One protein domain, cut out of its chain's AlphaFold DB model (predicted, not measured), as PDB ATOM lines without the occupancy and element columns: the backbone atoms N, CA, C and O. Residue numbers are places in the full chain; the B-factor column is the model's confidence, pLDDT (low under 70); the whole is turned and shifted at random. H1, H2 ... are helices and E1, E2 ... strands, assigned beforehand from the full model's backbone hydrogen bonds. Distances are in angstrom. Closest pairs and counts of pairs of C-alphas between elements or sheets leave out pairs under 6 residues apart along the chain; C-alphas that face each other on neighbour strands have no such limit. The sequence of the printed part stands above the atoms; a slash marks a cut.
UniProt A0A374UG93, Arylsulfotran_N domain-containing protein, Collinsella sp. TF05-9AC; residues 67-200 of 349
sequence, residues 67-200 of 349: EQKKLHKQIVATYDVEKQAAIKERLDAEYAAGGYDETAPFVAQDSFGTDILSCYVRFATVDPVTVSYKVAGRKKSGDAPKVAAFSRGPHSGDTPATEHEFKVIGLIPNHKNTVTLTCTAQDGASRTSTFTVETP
ATOM      1  N   GLU A  67     -25.330 -31.580  14.817       90.62
ATOM      2  CA  GLU A  67     -24.911 -30.471  15.679       90.62
ATOM      3  C   GLU A  67     -24.925 -30.867  17.160       90.62
ATOM      4  O   GLU A  67     -23.967 -30.588  17.884       90.62
ATOM      5  N   GLN A  68     -25.940 -31.608  17.612       90.62
ATOM      6  CA  GLN A  68     -25.963 -32.132  18.978       90.62
ATOM      7  C   GLN A  68     -24.838 -33.143  19.221       90.62
ATOM      8  O   GLN A  68     -24.212 -33.109  20.275       90.62
ATOM      9  N   LYS A  69     -24.503 -33.998  18.247       91.69
ATOM     10  CA  LYS A  69     -23.346 -34.908  18.346       91.69
ATOM     11  C   LYS A  69     -22.031 -34.142  18.453       91.69
ATOM     12  O   LYS A  69     -21.135 -34.553  19.191       91.69
ATOM     13  N   LYS A  70     -21.887 -33.039  17.714       93.44
ATOM     14  CA  LYS A  70     -20.711 -32.166  17.804       93.44
ATOM     15  C   LYS A  70     -20.620 -31.510  19.179       93.44
ATOM     16  O   LYS A  70     -19.549 -31.541  19.781       93.44
ATOM     17  N   LEU A  71     -21.731 -30.983  19.688       93.06
ATOM     18  CA  LEU A  71     -21.784 -30.395  21.019       93.06
ATOM     19  C   LEU A  71     -21.513 -31.444  22.107       93.06
ATOM     20  O   LEU A  71     -20.673 -31.210  22.966       93.06
ATOM     21  N   HIS A  72     -22.098 -32.638  22.025       93.44
ATOM     22  CA  HIS A  72     -21.810 -33.739  22.947       93.44
ATOM     23  C   HIS A  72     -20.311 -34.069  23.005       93.44
ATOM     24  O   HIS A  72     -19.748 -34.212  24.085       93.44
ATOM     25  N   LYS A  73     -19.616 -34.113  21.858       94.81
ATOM     26  CA  LYS A  73     -18.153 -34.307  21.833       94.81
ATOM     27  C   LYS A  73     -17.396 -33.192  22.559       94.81
ATOM     28  O   LYS A  73     -16.385 -33.475  23.197       94.81
ATOM     29  N   GLN A  74     -17.863 -31.946  22.464       94.69
ATOM     30  CA  GLN A  74     -17.292 -30.832  23.228       94.69
ATOM     31  C   GLN A  74     -17.537 -31.016  24.727       94.69
ATOM     32  O   GLN A  74     -16.603 -30.861  25.505       94.69
ATOM     33  N   ILE A  75     -18.744 -31.431  25.121       95.25
ATOM     34  CA  ILE A  75     -19.088 -31.716  26.521       95.25
ATOM     35  C   ILE A  75     -18.209 -32.840  27.083       95.25
ATOM     36  O   ILE A  75     -17.644 -32.702  28.161       95.25
ATOM     37  N   VAL A  76     -18.014 -33.929  26.338       95.62
ATOM     38  CA  VAL A  76     -17.085 -35.004  26.730       95.62
ATOM     39  C   VAL A  76     -15.668 -34.461  26.933       95.62
ATOM     40  O   VAL A  76     -14.992 -34.851  27.881       95.62
ATOM     41  N   ALA A  77     -15.216 -33.546  26.070       95.94
ATOM     42  CA  ALA A  77     -13.896 -32.934  26.181       95.94
ATOM     43  C   ALA A  77     -13.762 -31.945  27.354       95.94
ATOM     44  O   ALA A  77     -12.640 -31.747  27.814       95.94
ATOM     45  N   THR A  78     -14.857 -31.356  27.855       97.38
ATOM     46  CA  THR A  78     -14.855 -30.549  29.091       97.38
ATOM     47  C   THR A  78     -14.333 -31.368  30.272       97.38
ATOM     48  O   THR A  78     -13.545 -30.869  31.069       97.38
ATOM     49  N   TYR A  79     -14.704 -32.647  30.355       97.44
ATOM     50  CA  TYR A  79     -14.345 -33.548  31.455       97.44
ATOM     51  C   TYR A  79     -13.041 -34.323  31.205       97.44
ATOM     52  O   TYR A  79     -12.903 -35.489  31.572       97.44
ATOM     53  N   ASP A  80     -12.074 -33.668  30.570       97.88
ATOM     54  CA  ASP A  80     -10.728 -34.178  30.319       97.88
ATOM     55  C   ASP A  80      -9.724 -33.352  31.132       97.88
ATOM     56  O   ASP A  80      -9.500 -32.172  30.857       97.88
ATOM     57  N   VAL A  81      -9.143 -33.964  32.165       98.25
ATOM     58  CA  VAL A  81      -8.291 -33.267  33.143       98.25
ATOM     59  C   VAL A  81      -7.033 -32.677  32.494       98.25
ATOM     60  O   VAL A  81      -6.616 -31.578  32.855       98.25
ATOM     61  N   GLU A  82      -6.445 -33.354  31.504       98.00
ATOM     62  CA  GLU A  82      -5.242 -32.864  30.820       98.00
ATOM     63  C   GLU A  82      -5.557 -31.624  29.978       98.00
ATOM     64  O   GLU A  82      -4.832 -30.628  30.026       98.00
ATOM     65  N   LYS A  83      -6.691 -31.628  29.263       97.81
ATOM     66  CA  LYS A  83      -7.150 -30.437  28.529       97.81
ATOM     67  C   LYS A  83      -7.463 -29.276  29.466       97.81
ATOM     68  O   LYS A  83      -7.160 -28.131  29.144       97.81
ATOM     69  N   GLN A  84      -8.041 -29.561  30.628       98.50
ATOM     70  CA  GLN A  84      -8.376 -28.555  31.635       98.50
ATOM     71  C   GLN A  84      -7.123 -27.925  32.250       98.50
ATOM     72  O   GLN A  84      -7.087 -26.712  32.462       98.50
ATOM     73  N   ALA A  85      -6.070 -28.715  32.473       98.56
ATOM     74  CA  ALA A  85      -4.759 -28.203  32.864       98.56
ATOM     75  C   ALA A  85      -4.156 -27.293  31.779       98.56
ATOM     76  O   ALA A  85      -3.753 -26.173  32.083       98.56
ATOM     77  N   ALA A  86      -4.196 -27.704  30.507       98.44
ATOM     78  CA  ALA A  86      -3.704 -26.885  29.396       98.44
ATOM     79  C   ALA A  86      -4.479 -25.558  29.237       98.44
ATOM     80  O   ALA A  86      -3.895 -24.519  28.924       98.44
ATOM     81  N   ILE A  87      -5.796 -25.563  29.481       98.44
ATOM     82  CA  ILE A  87      -6.606 -24.336  29.527       98.44
ATOM     83  C   ILE A  87      -6.112 -23.418  30.649       98.44
ATOM     84  O   ILE A  87      -5.929 -22.225  30.406       98.44
ATOM     85  N   LYS A  88      -5.871 -23.954  31.853       98.38
ATOM     86  CA  LYS A  88      -5.375 -23.168  32.989       98.38
ATOM     87  C   LYS A  88      -4.004 -22.553  32.704       98.38
ATOM     88  O   LYS A  88      -3.838 -21.357  32.916       98.38
ATOM     89  N   GLU A  89      -3.068 -23.326  32.156       98.50
ATOM     90  CA  GLU A  89      -1.741 -22.831  31.761       98.50
ATOM     91  C   GLU A  89      -1.832 -21.683  30.749       98.50
ATOM     92  O   GLU A  89      -1.120 -20.684  30.859       98.50
ATOM     93  N   ARG A  90      -2.748 -21.792  29.779       98.25
ATOM     94  CA  ARG A  90      -3.000 -20.721  28.812       98.25
ATOM     95  C   ARG A  90      -3.540 -19.459  29.487       98.25
ATOM     96  O   ARG A  90      -3.036 -18.378  29.198       98.25
ATOM     97  N   LEU A  91      -4.527 -19.584  30.376       98.19
ATOM     98  CA  LEU A  91      -5.068 -18.443  31.128       98.19
ATOM     99  C   LEU A  91      -3.985 -17.772  31.986       98.19
ATOM    100  O   LEU A  91      -3.925 -16.547  32.039       98.19
ATOM    101  N   ASP A  92      -3.102 -18.558  32.606       98.25
ATOM    102  CA  ASP A  92      -1.978 -18.043  33.393       98.25
ATOM    103  C   ASP A  92      -0.975 -17.265  32.533       98.25
ATOM    104  O   ASP A  92      -0.536 -16.181  32.921       98.25
ATOM    105  N   ALA A  93      -0.644 -17.778  31.345       97.94
ATOM    106  CA  ALA A  93       0.246 -17.101  30.407       97.94
ATOM    107  C   ALA A  93      -0.368 -15.805  29.846       97.94
ATOM    108  O   ALA A  93       0.327 -14.795  29.733       97.94
ATOM    109  N   GLU A  94      -1.664 -15.820  29.513       97.25
ATOM    110  CA  GLU A  94      -2.402 -14.635  29.060       97.25
ATOM    111  C   GLU A  94      -2.457 -13.566  30.164       97.25
ATOM    112  O   GLU A  94      -2.124 -12.407  29.909       97.25
ATOM    113  N   TYR A  95      -2.773 -13.959  31.404       97.38
ATOM    114  CA  TYR A  95      -2.779 -13.064  32.564       97.38
ATOM    115  C   TYR A  95      -1.405 -12.416  32.805       97.38
ATOM    116  O   TYR A  95      -1.300 -11.192  32.911       97.38
ATOM    117  N   ALA A  96      -0.337 -13.222  32.831       96.31
ATOM    118  CA  ALA A  96       1.023 -12.745  33.084       96.31
ATOM    119  C   ALA A  96       1.519 -11.729  32.037       96.31
ATOM    120  O   ALA A  96       2.417 -10.937  32.322       96.31
ATOM    121  N   ALA A  97       0.938 -11.727  30.833       94.38
ATOM    122  CA  ALA A  97       1.312 -10.819  29.755       94.38
ATOM    123  C   ALA A  97       0.610  -9.446  29.803       94.38
ATOM    124  O   ALA A  97       1.083  -8.520  29.142       94.38
ATOM    125  N   GLY A  98      -0.511  -9.301  30.525       87.38
ATOM    126  CA  GLY A  98      -1.420  -8.156  30.356       87.38
ATOM    127  C   GLY A  98      -1.478  -7.126  31.489       87.38
ATOM    128  O   GLY A  98      -2.141  -6.108  31.310       87.38
ATOM    129  N   GLY A  99      -0.772  -7.335  32.609       91.25
ATOM    130  CA  GLY A  99      -0.662  -6.341  33.690       91.25
ATOM    131  C   GLY A  99      -2.013  -5.903  34.273       91.25
ATOM    132  O   GLY A  99      -2.266  -4.709  34.401       91.25
ATOM    133  N   TYR A 100      -2.890  -6.867  34.556       97.38
ATOM    134  CA  TYR A 100      -4.289  -6.633  34.922       97.38
ATOM    135  C   TYR A 100      -4.474  -6.222  36.390       97.38
ATOM    136  O   TYR A 100      -3.957  -6.880  37.298       97.38
ATOM    137  N   ASP A 101      -5.290  -5.192  36.618       96.75
ATOM    138  CA  ASP A 101      -5.612  -4.642  37.939       96.75
ATOM    139  C   ASP A 101      -7.131  -4.554  38.184       96.75
ATOM    140  O   ASP A 101      -7.940  -4.926  37.331       96.75
ATOM    141  N   GLU A 102      -7.535  -4.072  39.363       94.69
ATOM    142  CA  GLU A 102      -8.952  -3.918  39.727       94.69
ATOM    143  C   GLU A 102      -9.753  -3.030  38.762       94.69
ATOM    144  O   GLU A 102     -10.969  -3.180  38.688       94.69
ATOM    145  N   THR A 103      -9.125  -2.125  38.003       95.88
ATOM    146  CA  THR A 103      -9.807  -1.232  37.049       95.88
ATOM    147  C   THR A 103      -9.999  -1.867  35.675       95.88
ATOM    148  O   THR A 103     -10.979  -1.561  34.990       95.88
ATOM    149  N   ALA A 104      -9.095  -2.768  35.291       96.62
ATOM    150  CA  ALA A 104      -9.117  -3.515  34.042       96.62
ATOM    151  C   ALA A 104      -8.742  -4.986  34.305       96.62
ATOM    152  O   ALA A 104      -7.613  -5.396  34.017       96.62
ATOM    153  N   PRO A 105      -9.672  -5.793  34.854       97.56
ATOM    154  CA  PRO A 105      -9.384  -7.178  35.194       97.56
ATOM    155  C   PRO A 105      -9.214  -8.043  33.942       97.56
ATOM    156  O   PRO A 105      -9.806  -7.781  32.891       97.56
ATOM    157  N   PHE A 106      -8.452  -9.128  34.069       98.25
ATOM    158  CA  PHE A 106      -8.443 -10.192  33.074       98.25
ATOM    159  C   PHE A 106      -9.759 -10.957  33.164       98.25
ATOM    160  O   PHE A 106     -10.127 -11.438  34.236       98.25
ATOM    161  N   VAL A 107     -10.472 -11.061  32.043       97.94
ATOM    162  CA  VAL A 107     -11.776 -11.725  31.975       97.94
ATOM    163  C   VAL A 107     -11.794 -12.679  30.794       97.94
ATOM    164  O   VAL A 107     -11.516 -12.276  29.664       97.94
ATOM    165  N   ALA A 108     -12.175 -13.927  31.052       96.44
ATOM    166  CA  ALA A 108     -12.312 -14.950  30.028       96.44
ATOM    167  C   ALA A 108     -13.639 -15.703  30.204       96.44
ATOM    168  O   ALA A 108     -13.946 -16.250  31.262       96.44
ATOM    169  N   GLN A 109     -14.475 -15.693  29.170       94.69
ATOM    170  CA  GLN A 109     -15.803 -16.306  29.200       94.69
ATOM    171  C   GLN A 109     -15.713 -17.836  29.125       94.69
ATOM    172  O   GLN A 109     -14.934 -18.341  28.317       94.69
ATOM    173  N   ASP A 110     -16.499 -18.542  29.955       91.06
ATOM    174  CA  ASP A 110     -16.667 -20.013  29.967       91.06
ATOM    175  C   ASP A 110     -15.381 -20.802  29.641       91.06
ATOM    176  O   ASP A 110     -15.363 -21.728  28.832       91.06
ATOM    177  N   SER A 111     -14.248 -20.404  30.230       93.06
ATOM    178  CA  SER A 111     -12.939 -20.876  29.756       93.06
ATOM    179  C   SER A 111     -12.742 -22.377  29.931       93.06
ATOM    180  O   SER A 111     -12.055 -23.001  29.129       93.06
ATOM    181  N   PHE A 112     -13.368 -22.944  30.962       97.56
ATOM    182  CA  PHE A 112     -13.320 -24.367  31.278       97.56
ATOM    183  C   PHE A 112     -14.492 -25.159  30.686       97.56
ATOM    184  O   PHE A 112     -14.495 -26.380  30.808       97.56
ATOM    185  N   GLY A 113     -15.479 -24.514  30.052       96.50
ATOM    186  CA  GLY A 113     -16.630 -25.191  29.449       96.50
ATOM    187  C   GLY A 113     -17.602 -25.818  30.452       96.50
ATOM    188  O   GLY A 113     -18.372 -26.701  30.070       96.50
ATOM    189  N   THR A 114     -17.529 -25.438  31.732       96.56
ATOM    190  CA  THR A 114     -18.329 -26.017  32.824       96.56
ATOM    191  C   THR A 114     -19.549 -25.184  33.191       96.56
ATOM    192  O   THR A 114     -20.355 -25.655  33.981       96.56
ATOM    193  N   ASP A 115     -19.701 -23.959  32.676       96.75
ATOM    194  CA  ASP A 115     -20.913 -23.150  32.861       96.75
ATOM    195  C   ASP A 115     -20.936 -21.989  31.861       96.75
ATOM    196  O   ASP A 115     -20.198 -21.008  32.013       96.75
ATOM    197  N   ILE A 116     -21.822 -22.062  30.868       95.75
ATOM    198  CA  ILE A 116     -21.892 -21.051  29.802       95.75
ATOM    199  C   ILE A 116     -22.370 -19.675  30.295       95.75
ATOM    200  O   ILE A 116     -22.195 -18.677  29.591       95.75
ATOM    201  N   LEU A 117     -22.964 -19.601  31.496       97.69
ATOM    202  CA  LEU A 117     -23.437 -18.365  32.131       97.69
ATOM    203  C   LEU A 117     -22.474 -17.884  33.222       97.69
ATOM    204  O   LEU A 117     -22.873 -17.276  34.222       97.69
ATOM    205  N   SER A 118     -21.184 -18.121  32.990       97.69
ATOM    206  CA  SER A 118     -20.101 -17.708  33.867       97.69
ATOM    207  C   SER A 118     -18.914 -17.108  33.115       97.69
ATOM    208  O   SER A 118     -18.745 -17.280  31.903       97.69
ATOM    209  N   CYS A 119     -18.049 -16.415  33.850       97.94
ATOM    210  CA  CYS A 119     -16.726 -16.049  33.364       97.94
ATOM    211  C   CYS A 119     -15.662 -16.188  34.452       97.94
ATOM    212  O   CYS A 119     -15.930 -16.067  35.646       97.94
ATOM    213  N   TYR A 120     -14.440 -16.451  34.010       98.31
ATOM    214  CA  TYR A 120     -13.232 -16.401  34.815       98.31
ATOM    215  C   TYR A 120     -12.763 -14.950  34.934       98.31
ATOM    216  O   TYR A 120     -12.752 -14.224  33.936       98.31
ATOM    217  N   VAL A 121     -12.381 -14.538  36.141       98.31
ATOM    218  CA  VAL A 121     -11.893 -13.192  36.451       98.31
ATOM    219  C   VAL A 121     -10.606 -13.290  37.258       98.31
ATOM    220  O   VAL A 121     -10.552 -14.023  38.249       98.31
ATOM    221  N   ARG A 122      -9.587 -12.519  36.863       98.25
ATOM    222  CA  ARG A 122      -8.341 -12.391  37.622       98.25
ATOM    223  C   ARG A 122      -7.753 -10.986  37.574       98.25
ATOM    224  O   ARG A 122      -7.713 -10.365  36.516       98.25
ATOM    225  N   PHE A 123      -7.272 -10.490  38.708       98.31
ATOM    226  CA  PHE A 123      -6.589  -9.199  38.807       98.31
ATOM    227  C   PHE A 123      -5.790  -9.086  40.107       98.31
ATOM    228  O   PHE A 123      -6.014  -9.854  41.045       98.31
ATOM    229  N   ALA A 124      -4.890  -8.104  40.150       97.62
ATOM    230  CA  ALA A 124      -4.168  -7.726  41.357       97.62
ATOM    231  C   ALA A 124      -4.604  -6.347  41.881       97.62
ATOM    232  O   ALA A 124      -5.095  -5.500  41.128       97.62
ATOM    233  N   THR A 125      -4.392  -6.111  43.172       97.38
ATOM    234  CA  THR A 125      -4.592  -4.819  43.842       97.38
ATOM    235  C   THR A 125      -3.322  -4.373  44.556       97.38
ATOM    236  O   THR A 125      -2.428  -5.167  44.847       97.38
ATOM    237  N   VAL A 126      -3.222  -3.071  44.831       95.75
ATOM    238  CA  VAL A 126      -2.064  -2.498  45.540       95.75
ATOM    239  C   VAL A 126      -2.099  -2.849  47.031       95.75
ATOM    240  O   VAL A 126      -1.068  -3.140  47.633       95.75
ATOM    241  N   ASP A 127      -3.288  -2.816  47.621       95.94
ATOM    242  CA  ASP A 127      -3.585  -3.095  49.022       95.94
ATOM    243  C   ASP A 127      -4.498  -4.327  49.160       95.94
ATOM    244  O   ASP A 127      -5.287  -4.598  48.253       95.94
ATOM    245  N   PRO A 128      -4.424  -5.080  50.276       97.75
ATOM    246  CA  PRO A 128      -5.318  -6.208  50.505       97.75
ATOM    247  C   PRO A 128      -6.786  -5.780  50.592       97.75
ATOM    248  O   PRO A 128      -7.146  -4.956  51.437       97.75
ATOM    249  N   VAL A 129      -7.643  -6.394  49.774       98.25
ATOM    250  CA  VAL A 129      -9.084  -6.104  49.726       98.25
ATOM    251  C   VAL A 129      -9.926  -7.374  49.778       98.25
ATOM    252  O   VAL A 129      -9.493  -8.444  49.356       98.25
ATOM    253  N   THR A 130     -11.156  -7.251  50.270       98.50
ATOM    254  CA  THR A 130     -12.225  -8.222  50.002       98.50
ATOM    255  C   THR A 130     -12.940  -7.850  48.707       98.50
ATOM    256  O   THR A 130     -13.063  -6.665  48.390       98.50
ATOM    257  N   VAL A 131     -13.467  -8.829  47.982       98.38
ATOM    258  CA  VAL A 131     -14.126  -8.650  46.687       98.38
ATOM    259  C   VAL A 131     -15.572  -9.129  46.750       98.38
ATOM    260  O   VAL A 131     -15.880 -10.187  47.289       98.38
ATOM    261  N   SER A 132     -16.469  -8.374  46.124       98.38
ATOM    262  CA  SER A 132     -17.809  -8.831  45.746       98.38
ATOM    263  C   SER A 132     -18.116  -8.412  44.314       98.38
ATOM    264  O   SER A 132     -17.457  -7.532  43.755       98.38
ATOM    265  N   TYR A 133     -19.115  -9.041  43.700       98.44
ATOM    266  CA  TYR A 133     -19.551  -8.676  42.360       98.44
ATOM    267  C   TYR A 133     -21.070  -8.586  42.243       98.44
ATOM    268  O   TYR A 133     -21.830  -9.200  42.996       98.44
ATOM    269  N   LYS A 134     -21.505  -7.829  41.237       98.56
ATOM    270  CA  LYS A 134     -22.903  -7.665  40.855       98.56
ATOM    271  C   LYS A 134     -23.060  -7.779  39.347       98.56
ATOM    272  O   LYS A 134     -22.527  -6.958  38.607       98.56
ATOM    273  N   VAL A 135     -23.852  -8.745  38.904       98.38
ATOM    274  CA  VAL A 135     -24.349  -8.833  37.529       98.38
ATOM    275  C   VAL A 135     -25.554  -7.905  37.402       98.38
ATOM    276  O   VAL A 135     -26.534  -8.015  38.148       98.38
ATOM    277  N   ALA A 136     -25.480  -6.949  36.478       98.38
ATOM    278  CA  ALA A 136     -26.577  -6.033  36.209       98.38
ATOM    279  C   ALA A 136     -27.806  -6.791  35.680       98.38
ATOM    280  O   ALA A 136     -27.704  -7.653  34.813       98.38
ATOM    281  N   GLY A 137     -28.985  -6.435  36.192       96.56
ATOM    282  CA  GLY A 137     -30.249  -6.926  35.650       96.56
ATOM    283  C   GLY A 137     -30.582  -6.271  34.308       96.56
ATOM    284  O   GLY A 137     -30.075  -5.193  33.989       96.56
ATOM    285  N   ARG A 138     -31.510  -6.869  33.553       94.19
ATOM    286  CA  ARG A 138     -32.040  -6.286  32.310       94.19
ATOM    287  C   ARG A 138     -33.423  -5.684  32.533       94.19
ATOM    288  O   ARG A 138     -34.279  -6.265  33.205       94.19
ATOM    289  N   LYS A 139     -33.672  -4.507  31.958       93.00
ATOM    290  CA  LYS A 139     -35.029  -3.941  31.901       93.00
ATOM    291  C   LYS A 139     -35.878  -4.760  30.925       93.00
ATOM    292  O   LYS A 139     -35.338  -5.366  30.004       93.00
ATOM    293  N   LYS A 140     -37.201  -4.745  31.109       91.12
ATOM    294  CA  LYS A 140     -38.125  -5.309  30.118       91.12
ATOM    295  C   LYS A 140     -37.900  -4.608  28.773       91.12
ATOM    296  O   LYS A 140     -37.836  -3.379  28.743       91.12
ATOM    297  N   SER A 141     -37.794  -5.378  27.694       86.94
ATOM    298  CA  SER A 141     -37.590  -4.861  26.340       86.94
ATOM    299  C   SER A 141     -38.322  -5.751  25.342       86.94
ATOM    300  O   SER A 141     -37.959  -6.913  25.180       86.94
ATOM    301  N   GLY A 142     -39.370  -5.224  24.703       88.62
ATOM    302  CA  GLY A 142     -40.279  -6.033  23.886       88.62
ATOM    303  C   GLY A 142     -40.845  -7.210  24.687       88.62
ATOM    304  O   GLY A 142     -41.359  -7.016  25.796       88.62
ATOM    305  N   ASP A 143     -40.683  -8.413  24.138       84.56
ATOM    306  CA  ASP A 143     -41.106  -9.672  24.762       84.56
ATOM    307  C   ASP A 143     -40.118 -10.188  25.821       84.56
ATOM    308  O   ASP A 143     -40.478 -11.028  26.644       84.56
ATOM    309  N   ALA A 144     -38.891  -9.654  25.872       83.62
ATOM    310  CA  ALA A 144     -37.904 -10.069  26.861       83.62
ATOM    311  C   ALA A 144     -38.300  -9.563  28.266       83.62
ATOM    312  O   ALA A 144     -38.424  -8.344  28.476       83.62
ATOM    313  N   PRO A 145     -38.479 -10.461  29.256       87.44
ATOM    314  CA  PRO A 145     -38.903 -10.075  30.593       87.44
ATOM    315  C   PRO A 145     -37.810  -9.296  31.334       87.44
ATOM    316  O   PRO A 145     -36.610  -9.414  31.058       87.44
ATOM    317  N   LYS A 146     -38.246  -8.505  32.324       93.81
ATOM    318  CA  LYS A 146     -37.344  -7.865  33.286       93.81
ATOM    319  C   LYS A 146     -36.595  -8.949  34.061       93.81
ATOM    320  O   LYS A 146     -37.214  -9.884  34.555       93.81
ATOM    321  N   VAL A 147     -35.296  -8.752  34.234       96.19
ATOM    322  CA  VAL A 147     -34.434  -9.605  35.051       96.19
ATOM    323  C   VAL A 147     -33.836  -8.774  36.178       96.19
ATOM    324  O   VAL A 147     -33.340  -7.670  35.942       96.19
ATOM    325  N   ALA A 148     -33.910  -9.277  37.408       95.19
ATOM    326  CA  ALA A 148     -33.288  -8.637  38.558       95.19
ATOM    327  C   ALA A 148     -31.758  -8.758  38.507       95.19
ATOM    328  O   ALA A 148     -31.203  -9.667  37.885       95.19
ATOM    329  N   ALA A 149     -31.082  -7.814  39.161       97.25
ATOM    330  CA  ALA A 149     -29.640  -7.892  39.350       97.25
ATOM    331  C   ALA A 149     -29.296  -9.022  40.328       97.25
ATOM    332  O   ALA A 149     -30.044  -9.272  41.270       97.25
ATOM    333  N   PHE A 150     -28.139  -9.642  40.135       97.00
ATOM    334  CA  PHE A 150     -27.650 -10.747  40.955       97.00
ATOM    335  C   PHE A 150     -26.312 -10.356  41.586       97.00
ATOM    336  O   PHE A 150     -25.467  -9.794  40.895       97.00
ATOM    337  N   SER A 151     -26.123 -10.577  42.891       96.75
ATOM    338  CA  SER A 151     -24.898 -10.174  43.606       96.75
ATOM    339  C   SER A 151     -24.376 -11.296  44.495       96.75
ATOM    340  O   SER A 151     -25.161 -11.934  45.200       96.75
ATOM    341  N   ARG A 152     -23.060 -11.525  44.487       95.56
ATOM    342  CA  ARG A 152     -22.391 -12.545  45.309       95.56
ATOM    343  C   ARG A 152     -20.977 -12.110  45.692       95.56
ATOM    344  O   ARG A 152     -20.354 -11.299  45.008       95.56
ATOM    345  N   GLY A 153     -20.470 -12.685  46.779       95.44
ATOM    346  CA  GLY A 153     -19.032 -12.783  47.014       95.44
ATOM    347  C   GLY A 153     -18.482 -13.989  46.244       95.44
ATOM    348  O   GLY A 153     -19.111 -15.050  46.289       95.44
ATOM    349  N   PRO A 154     -17.365 -13.861  45.510       94.50
ATOM    350  CA  PRO A 154     -16.681 -15.023  44.966       94.50
ATOM    351  C   PRO A 154     -16.103 -15.889  46.092       94.50
ATOM    352  O   PRO A 154     -15.970 -15.444  47.233       94.50
ATOM    353  N   HIS A 155     -15.721 -17.125  45.769       90.69
ATOM    354  CA  HIS A 155     -14.987 -17.968  46.711       90.69
ATOM    355  C   HIS A 155     -13.707 -17.258  47.185       90.69
ATOM    356  O   HIS A 155     -12.984 -16.694  46.367       90.69
ATOM    357  N   SER A 156     -13.448 -17.271  48.497       88.38
ATOM    358  CA  SER A 156     -12.377 -16.502  49.163       88.38
ATOM    359  C   SER A 156     -12.465 -14.972  49.014       88.38
ATOM    360  O   SER A 156     -11.555 -14.264  49.430       88.38
ATOM    361  N   GLY A 157     -13.554 -14.431  48.453       88.31
ATOM    362  CA  GLY A 157     -13.735 -12.989  48.272       88.31
ATOM    363  C   GLY A 157     -13.917 -12.217  49.577       88.31
ATOM    364  O   GLY A 157     -13.684 -11.018  49.615       88.31
ATOM    365  N   ASP A 158     -14.296 -12.883  50.659       92.62
ATOM    366  CA  ASP A 158     -14.406 -12.321  52.008       92.62
ATOM    367  C   ASP A 158     -13.066 -12.257  52.759       92.62
ATOM    368  O   ASP A 158     -12.982 -11.657  53.832       92.62
ATOM    369  N   THR A 159     -12.009 -12.844  52.195       94.94
ATOM    370  CA  THR A 159     -10.670 -12.857  52.779       94.94
ATOM    371  C   THR A 159      -9.802 -11.795  52.101       94.94
ATOM    372  O   THR A 159      -9.597 -11.873  50.889       94.94
ATOM    373  N   PRO A 160      -9.263 -10.805  52.842       96.75
ATOM    374  CA  PRO A 160      -8.403  -9.781  52.258       96.75
ATOM    375  C   PRO A 160      -7.167 -10.371  51.567       96.75
ATOM    376  O   PRO A 160      -6.372 -11.067  52.202       96.75
ATOM    377  N   ALA A 161      -6.981 -10.052  50.288       97.75
ATOM    378  CA  ALA A 161      -5.843 -10.483  49.474       97.75
ATOM    379  C   ALA A 161      -5.449  -9.393  48.465       97.75
ATOM    380  O   ALA A 161      -6.208  -8.451  48.260       97.75
ATOM    381  N   THR A 162      -4.264  -9.512  47.862       97.56
ATOM    382  CA  THR A 162      -3.802  -8.634  46.763       97.56
ATOM    383  C   THR A 162      -3.887  -9.298  45.393       97.56
ATOM    384  O   THR A 162      -3.688  -8.645  44.377       97.56
ATOM    385  N   GLU A 163      -4.140 -10.605  45.364       97.56
ATOM    386  CA  GLU A 163      -4.296 -11.414  44.161       97.56
ATOM    387  C   GLU A 163      -5.680 -12.048  44.214       97.56
ATOM    388  O   GLU A 163      -6.026 -12.714  45.194       97.56
ATOM    389  N   HIS A 164      -6.471 -11.843  43.167       97.88
ATOM    390  CA  HIS A 164      -7.841 -12.330  43.104       97.88
ATOM    391  C   HIS A 164      -8.024 -13.163  41.849       97.88
ATOM    392  O   HIS A 164      -7.823 -12.664  40.747       97.88
ATOM    393  N   GLU A 165      -8.437 -14.416  42.015       97.88
ATOM    394  CA  GLU A 165      -8.753 -15.347  40.933       97.88
ATOM    395  C   GLU A 165     -10.054 -16.070  41.287       97.88
ATOM    396  O   GLU A 165     -10.127 -16.765  42.300       97.88
ATOM    397  N   PHE A 166     -11.105 -15.884  40.489       97.62
ATOM    398  CA  PHE A 166     -12.415 -16.460  40.790       97.62
ATOM    399  C   PHE A 166     -13.309 -16.612  39.559       97.62
ATOM    400  O   PHE A 166     -13.055 -16.066  38.486       97.62
ATOM    401  N   LYS A 167     -14.405 -17.355  39.743       96.94
ATOM    402  CA  LYS A 167     -15.498 -17.484  38.779       96.94
ATOM    403  C   LYS A 167     -16.637 -16.536  39.148       96.94
ATOM    404  O   LYS A 167     -17.150 -16.576  40.265       96.94
ATOM    405  N   VAL A 168     -17.060 -15.705  38.201       97.81
ATOM    406  CA  VAL A 168     -18.341 -14.992  38.258       97.81
ATOM    407  C   VAL A 168     -19.408 -15.919  37.700       97.81
ATOM    408  O   VAL A 168     -19.325 -16.325  36.546       97.81
ATOM    409  N   ILE A 169     -20.415 -16.229  38.511       96.69
ATOM    410  CA  ILE A 169     -21.615 -16.975  38.104       96.69
ATOM    411  C   ILE A 169     -22.836 -16.054  38.082       96.69
ATOM    412  O   ILE A 169     -22.837 -14.994  38.721       96.69
ATOM    413  N   GLY A 170     -23.902 -16.484  37.408       96.94
ATOM    414  CA  GLY A 170     -25.173 -15.766  37.393       96.94
ATOM    415  C   GLY A 170     -25.316 -14.744  36.274       96.94
ATOM    416  O   GLY A 170     -26.051 -13.769  36.439       96.94
ATOM    417  N   LEU A 171     -24.626 -14.949  35.150       98.00
ATOM    418  CA  LEU A 171     -24.832 -14.152  33.945       98.00
ATOM    419  C   LEU A 171     -26.208 -14.462  33.322       98.00
ATOM    420  O   LEU A 171     -26.779 -15.535  33.508       98.00
ATOM    421  N   ILE A 172     -26.766 -13.496  32.597       97.38
ATOM    422  CA  ILE A 172     -28.042 -13.621  31.882       97.38
ATOM    423  C   ILE A 172     -27.756 -14.193  30.487       97.38
ATOM    424  O   ILE A 172     -26.934 -13.593  29.798       97.38
ATOM    425  N   PRO A 173     -28.428 -15.273  30.038       96.50
ATOM    426  CA  PRO A 173     -28.214 -15.858  28.712       96.50
ATOM    427  C   PRO A 173     -28.537 -14.877  27.580       96.50
ATOM    428  O   PRO A 173     -29.366 -13.976  27.741       96.50
ATOM    429  N   ASN A 174     -27.892 -15.082  26.425       94.88
ATOM    430  CA  ASN A 174     -28.088 -14.292  25.204       94.88
ATOM    431  C   ASN A 174     -28.059 -12.771  25.463       94.88
ATOM    432  O   ASN A 174     -28.932 -12.014  25.024       94.88
ATOM    433  N   HIS A 175     -27.098 -12.324  26.273       95.25
ATOM    434  CA  HIS A 175     -27.031 -10.947  26.735       95.25
ATOM    435  C   HIS A 175     -25.591 -10.461  26.868       95.25
ATOM    436  O   HIS A 175     -24.688 -11.194  27.274       95.25
ATOM    437  N   LYS A 176     -25.396  -9.170  26.588       97.12
ATOM    438  CA  LYS A 176     -24.195  -8.446  26.994       97.12
ATOM    439  C   LYS A 176     -24.342  -8.059  28.458       97.12
ATOM    440  O   LYS A 176     -24.975  -7.061  28.794       97.12
ATOM    441  N   ASN A 177     -23.778  -8.882  29.326       98.25
ATOM    442  CA  ASN A 177     -23.817  -8.692  30.762       98.25
ATOM    443  C   ASN A 177     -22.827  -7.602  31.175       98.25
ATOM    444  O   ASN A 177     -21.684  -7.596  30.721       98.25
ATOM    445  N   THR A 178     -23.252  -6.721  32.078       98.50
ATOM    446  CA  THR A 178     -22.364  -5.779  32.772       98.50
ATOM    447  C   THR A 178     -22.154  -6.276  34.191       98.50
ATOM    448  O   THR A 178     -23.123  -6.432  34.937       98.50
ATOM    449  N   VAL A 179     -20.901  -6.508  34.570       98.69
ATOM    450  CA  VAL A 179     -20.520  -6.944  35.915       98.69
ATOM    451  C   VAL A 179     -19.800  -5.800  36.611       98.69
ATOM    452  O   VAL A 179     -18.855  -5.236  36.064       98.69
ATOM    453  N   THR A 180     -20.251  -5.454  37.811       98.75
ATOM    454  CA  THR A 180     -19.575  -4.510  38.702       98.75
ATOM    455  C   THR A 180     -18.803  -5.287  39.755       98.75
ATOM    456  O   THR A 180     -19.409  -6.068  40.485       98.75
ATOM    457  N   LEU A 181     -17.497  -5.056  39.853       98.62
ATOM    458  CA  LEU A 181     -16.670  -5.513  40.966       98.62
ATOM    459  C   LEU A 181     -16.648  -4.432  42.044       98.62
ATOM    460  O   LEU A 181     -16.596  -3.244  41.730       98.62
ATOM    461  N   THR A 182     -16.687  -4.843  43.307       98.56
ATOM    462  CA  THR A 182     -16.483  -3.968  44.465       98.56
ATOM    463  C   THR A 182     -15.349  -4.538  45.300       98.56
ATOM    464  O   THR A 182     -15.483  -5.633  45.842       98.56
ATOM    465  N   CYS A 183     -14.253  -3.792  45.379       98.38
ATOM    466  CA  CYS A 183     -13.110  -4.073  46.235       98.38
ATOM    467  C   CYS A 183     -13.228  -3.217  47.496       98.38
ATOM    468  O   CYS A 183     -13.376  -1.998  47.395       98.38
ATOM    469  N   THR A 184     -13.171  -3.835  48.671       98.25
ATOM    470  CA  THR A 184     -13.282  -3.151  49.963       98.25
ATOM    471  C   THR A 184     -11.999  -3.358  50.758       98.25
ATOM    472  O   THR A 184     -11.624  -4.491  51.057       98.25
ATOM    473  N   ALA A 185     -11.319  -2.259  51.076       96.56
ATOM    474  CA  ALA A 185     -10.106  -2.245  51.881       96.56
ATOM    475  C   ALA A 185     -10.414  -2.450  53.374       96.56
ATOM    476  O   ALA A 185     -11.558  -2.337  53.820       96.56
ATOM    477  N   GLN A 186      -9.377  -2.727  54.168       92.56
ATOM    478  CA  GLN A 186      -9.513  -2.993  55.609       92.56
ATOM    479  C   GLN A 186     -10.094  -1.820  56.413       92.56
ATOM    480  O   GLN A 186     -10.716  -2.035  57.450       92.56
ATOM    481  N   ASP A 187      -9.904  -0.586  55.945       93.38
ATOM    482  CA  ASP A 187     -10.471   0.622  56.555       93.38
ATOM    483  C   ASP A 187     -11.950   0.856  56.180       93.38
ATOM    484  O   ASP A 187     -12.566   1.818  56.641       93.38
ATOM    485  N   GLY A 188     -12.532  -0.029  55.360       94.06
ATOM    486  CA  GLY A 188     -13.901   0.044  54.858       94.06
ATOM    487  C   GLY A 188     -14.061   0.865  53.576       94.06
ATOM    488  O   GLY A 188     -15.163   0.903  53.015       94.06
ATOM    489  N   ALA A 189     -12.999   1.501  53.069       95.69
ATOM    490  CA  ALA A 189     -13.052   2.213  51.799       95.69
ATOM    491  C   ALA A 189     -13.345   1.232  50.658       95.69
ATOM    492  O   ALA A 189     -12.721   0.179  50.544       95.69
ATOM    493  N   SER A 190     -14.310   1.576  49.803       95.69
ATOM    494  CA  SER A 190     -14.731   0.723  48.691       95.69
ATOM    495  C   SER A 190     -14.463   1.383  47.347       95.69
ATOM    496  O   SER A 190     -14.745   2.567  47.152       95.69
ATOM    497  N   ARG A 191     -13.937   0.597  46.409       96.88
ATOM    498  CA  ARG A 191     -13.633   0.986  45.031       96.88
ATOM    499  C   ARG A 191     -14.378   0.050  44.092       96.88
ATOM    500  O   ARG A 191     -14.445  -1.154  44.334       96.88
ATOM    501  N   THR A 192     -14.971   0.600  43.037       97.62
ATOM    502  CA  THR A 192     -15.772  -0.180  42.089       97.62
ATOM    503  C   THR A 192     -15.252  -0.044  40.675       97.62
ATOM    504  O   THR A 192     -14.950   1.065  40.233       97.62
ATOM    505  N   SER A 193     -15.266  -1.145  39.938       97.50
ATOM    506  CA  SER A 193     -14.967  -1.188  38.510       97.50
ATOM    507  C   SER A 193     -16.013  -2.014  37.776       97.50
ATOM    508  O   SER A 193     -16.822  -2.716  38.386       97.50
ATOM    509  N   THR A 194     -16.045  -1.900  36.451       98.25
ATOM    510  CA  THR A 194     -17.014  -2.624  35.629       98.25
ATOM    511  C   THR A 194     -16.362  -3.215  34.401       98.25
ATOM    512  O   THR A 194     -15.576  -2.538  33.741       98.25
ATOM    513  N   PHE A 195     -16.788  -4.413  34.028       98.31
ATOM    514  CA  PHE A 195     -16.481  -5.009  32.735       98.31
ATOM    515  C   PHE A 195     -17.751  -5.575  32.098       98.31
ATOM    516  O   PHE A 195     -18.793  -5.709  32.748       98.31
ATOM    517  N   THR A 196     -17.668  -5.901  30.811       98.19
ATOM    518  CA  THR A 196     -18.765  -6.548  30.086       98.19
ATOM    519  C   THR A 196     -18.342  -7.895  29.536       98.19
ATOM    520  O   THR A 196     -17.211  -8.031  29.072       98.19
ATOM    521  N   VAL A 197     -19.266  -8.849  29.525       97.69
ATOM    522  CA  VAL A 197     -19.095 -10.174  28.922       97.69
ATOM    523  C   VAL A 197     -20.364 -10.534  28.154       97.69
ATOM    524  O   VAL A 197     -21.473 -10.344  28.655       97.69
ATOM    525  N   GLU A 198     -20.219 -11.006  26.922       96.75
ATOM    526  CA  GLU A 198     -21.355 -11.488  26.134       96.75
ATOM    527  C   GLU A 198     -21.539 -12.974  26.384       96.75
ATOM    528  O   GLU A 198     -20.569 -13.708  26.375       96.75
ATOM    529  N   THR A 199     -22.757 -13.437  26.626       96.50
ATOM    530  CA  THR A 199     -23.033 -14.871  26.791       96.50
ATOM    531  C   THR A 199     -23.877 -15.380  25.632       96.50
ATOM    532  O   THR A 199     -24.776 -14.658  25.185       96.50
ATOM    533  N   PRO A 200     -23.648 -16.617  25.158       94.94
ATOM    534  CA  PRO A 200     -24.468 -17.203  24.109       94.94
ATOM    535  C   PRO A 200     -25.897 -17.456  24.608       94.94
ATOM    536  O   PRO A 200     -26.203 -17.336  25.800       94.94
TER     537      PRO A 200
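This is residues 67 to 200 of the 349 residues of the protein "Arylsulfotran_N domain-containing protein" of Collinsella sp. TF05-9AC (UniProt A0A374UG93). One strongly twisted sheet of six strands folds back on itself through its long strand E2, whose first part runs between E1 and E4 and whose last part runs between E3 and E5, with E6 beyond E5. Helix H2 only grazes this sheet with its last residues, H1 makes a corner with the start of H2, and residues 67 to 73 of H1 and the loop tip 140 to 145 stick out. The printed part has 134 residues, with two named helices and then six named strands along the chain, in the order H1, H2, E1 to E6. The neighbour pairs of the branched sheet are antiparallel, and the class is mixed, helices and strands. The whole is compact, with a radius of gyration of the C-alphas of 16.3 A, yet flat, spanning 54 by 44 by 23 A.

E2 is residues 118 to 135; C-alpha 118 is at (-20.101, -17.708, 33.867), C-alpha 126 is at (-2.064, -2.498, 45.540), and C-alpha 135 is at (-24.349, -8.833, 37.529), with 10.5 A from first to last C-alpha. E1 is residues 106 to 109, E3 residues 150 to 152, and E4 residues 161 to 169, 20.5 A long. E5 is residues 175 to 185, 31.5 A, and E6 residues 190 to 199, 28.1 A. H2, residues 81 to 98, measures 26.2 A, and H1, residues 67 to 78, measures 16.8 A from C-alpha 67 at (-24.911, -30.471, 15.679).

E2 bends by 169 degrees, and its pairing is staggered. E1 and E5 lie on one side of it, E3 and E4 on the other side. E1, E2 and E3 form a meander, each strand the antiparallel neighbour of the one before. In the hairpin E1 and E2, N 108 and O 120 are 3.0 A apart; in the hairpin E2 and E3, N 135 and O 150 are 2.8 A apart. Between the neighbour strands E2 and E4, N 121 and O 166 are within hydrogen-bond range at 2.9 A, and between the neighbour strands E2 and E5, N 132 and O 182 are within hydrogen-bond range at 2.9 A. In the hairpin E5 and E6, N 179 and O 195 are 2.9 A apart. The closest C-alphas of E1 and E6, those of Gln 109 and Val 197, are 7.0 A apart. H2 is on the sheet but only grazes it with residues 91 to 98; its closest C-alphas to E1 are Tyr 95 and Phe 106, 6.4 A. H1 is not on the sheet; it is close to H2 but not clearly touching, Thr 78 and Gln 84 being the closest C-alphas at 7.2 A, about perpendicular at 80 degrees. Every O i to N i+4 pair is within hydrogen-bond range in H1, and 13 of 14 in H2.

The C-alphas farthest apart, of Lys 69 and Asp 187, are 53.7 A apart. The printed part has no cut. The link from E2 to E3, residues 136 to 149, is long. No printed residue is under 70 in pLDDT, and the mean of the printed part is 95.9.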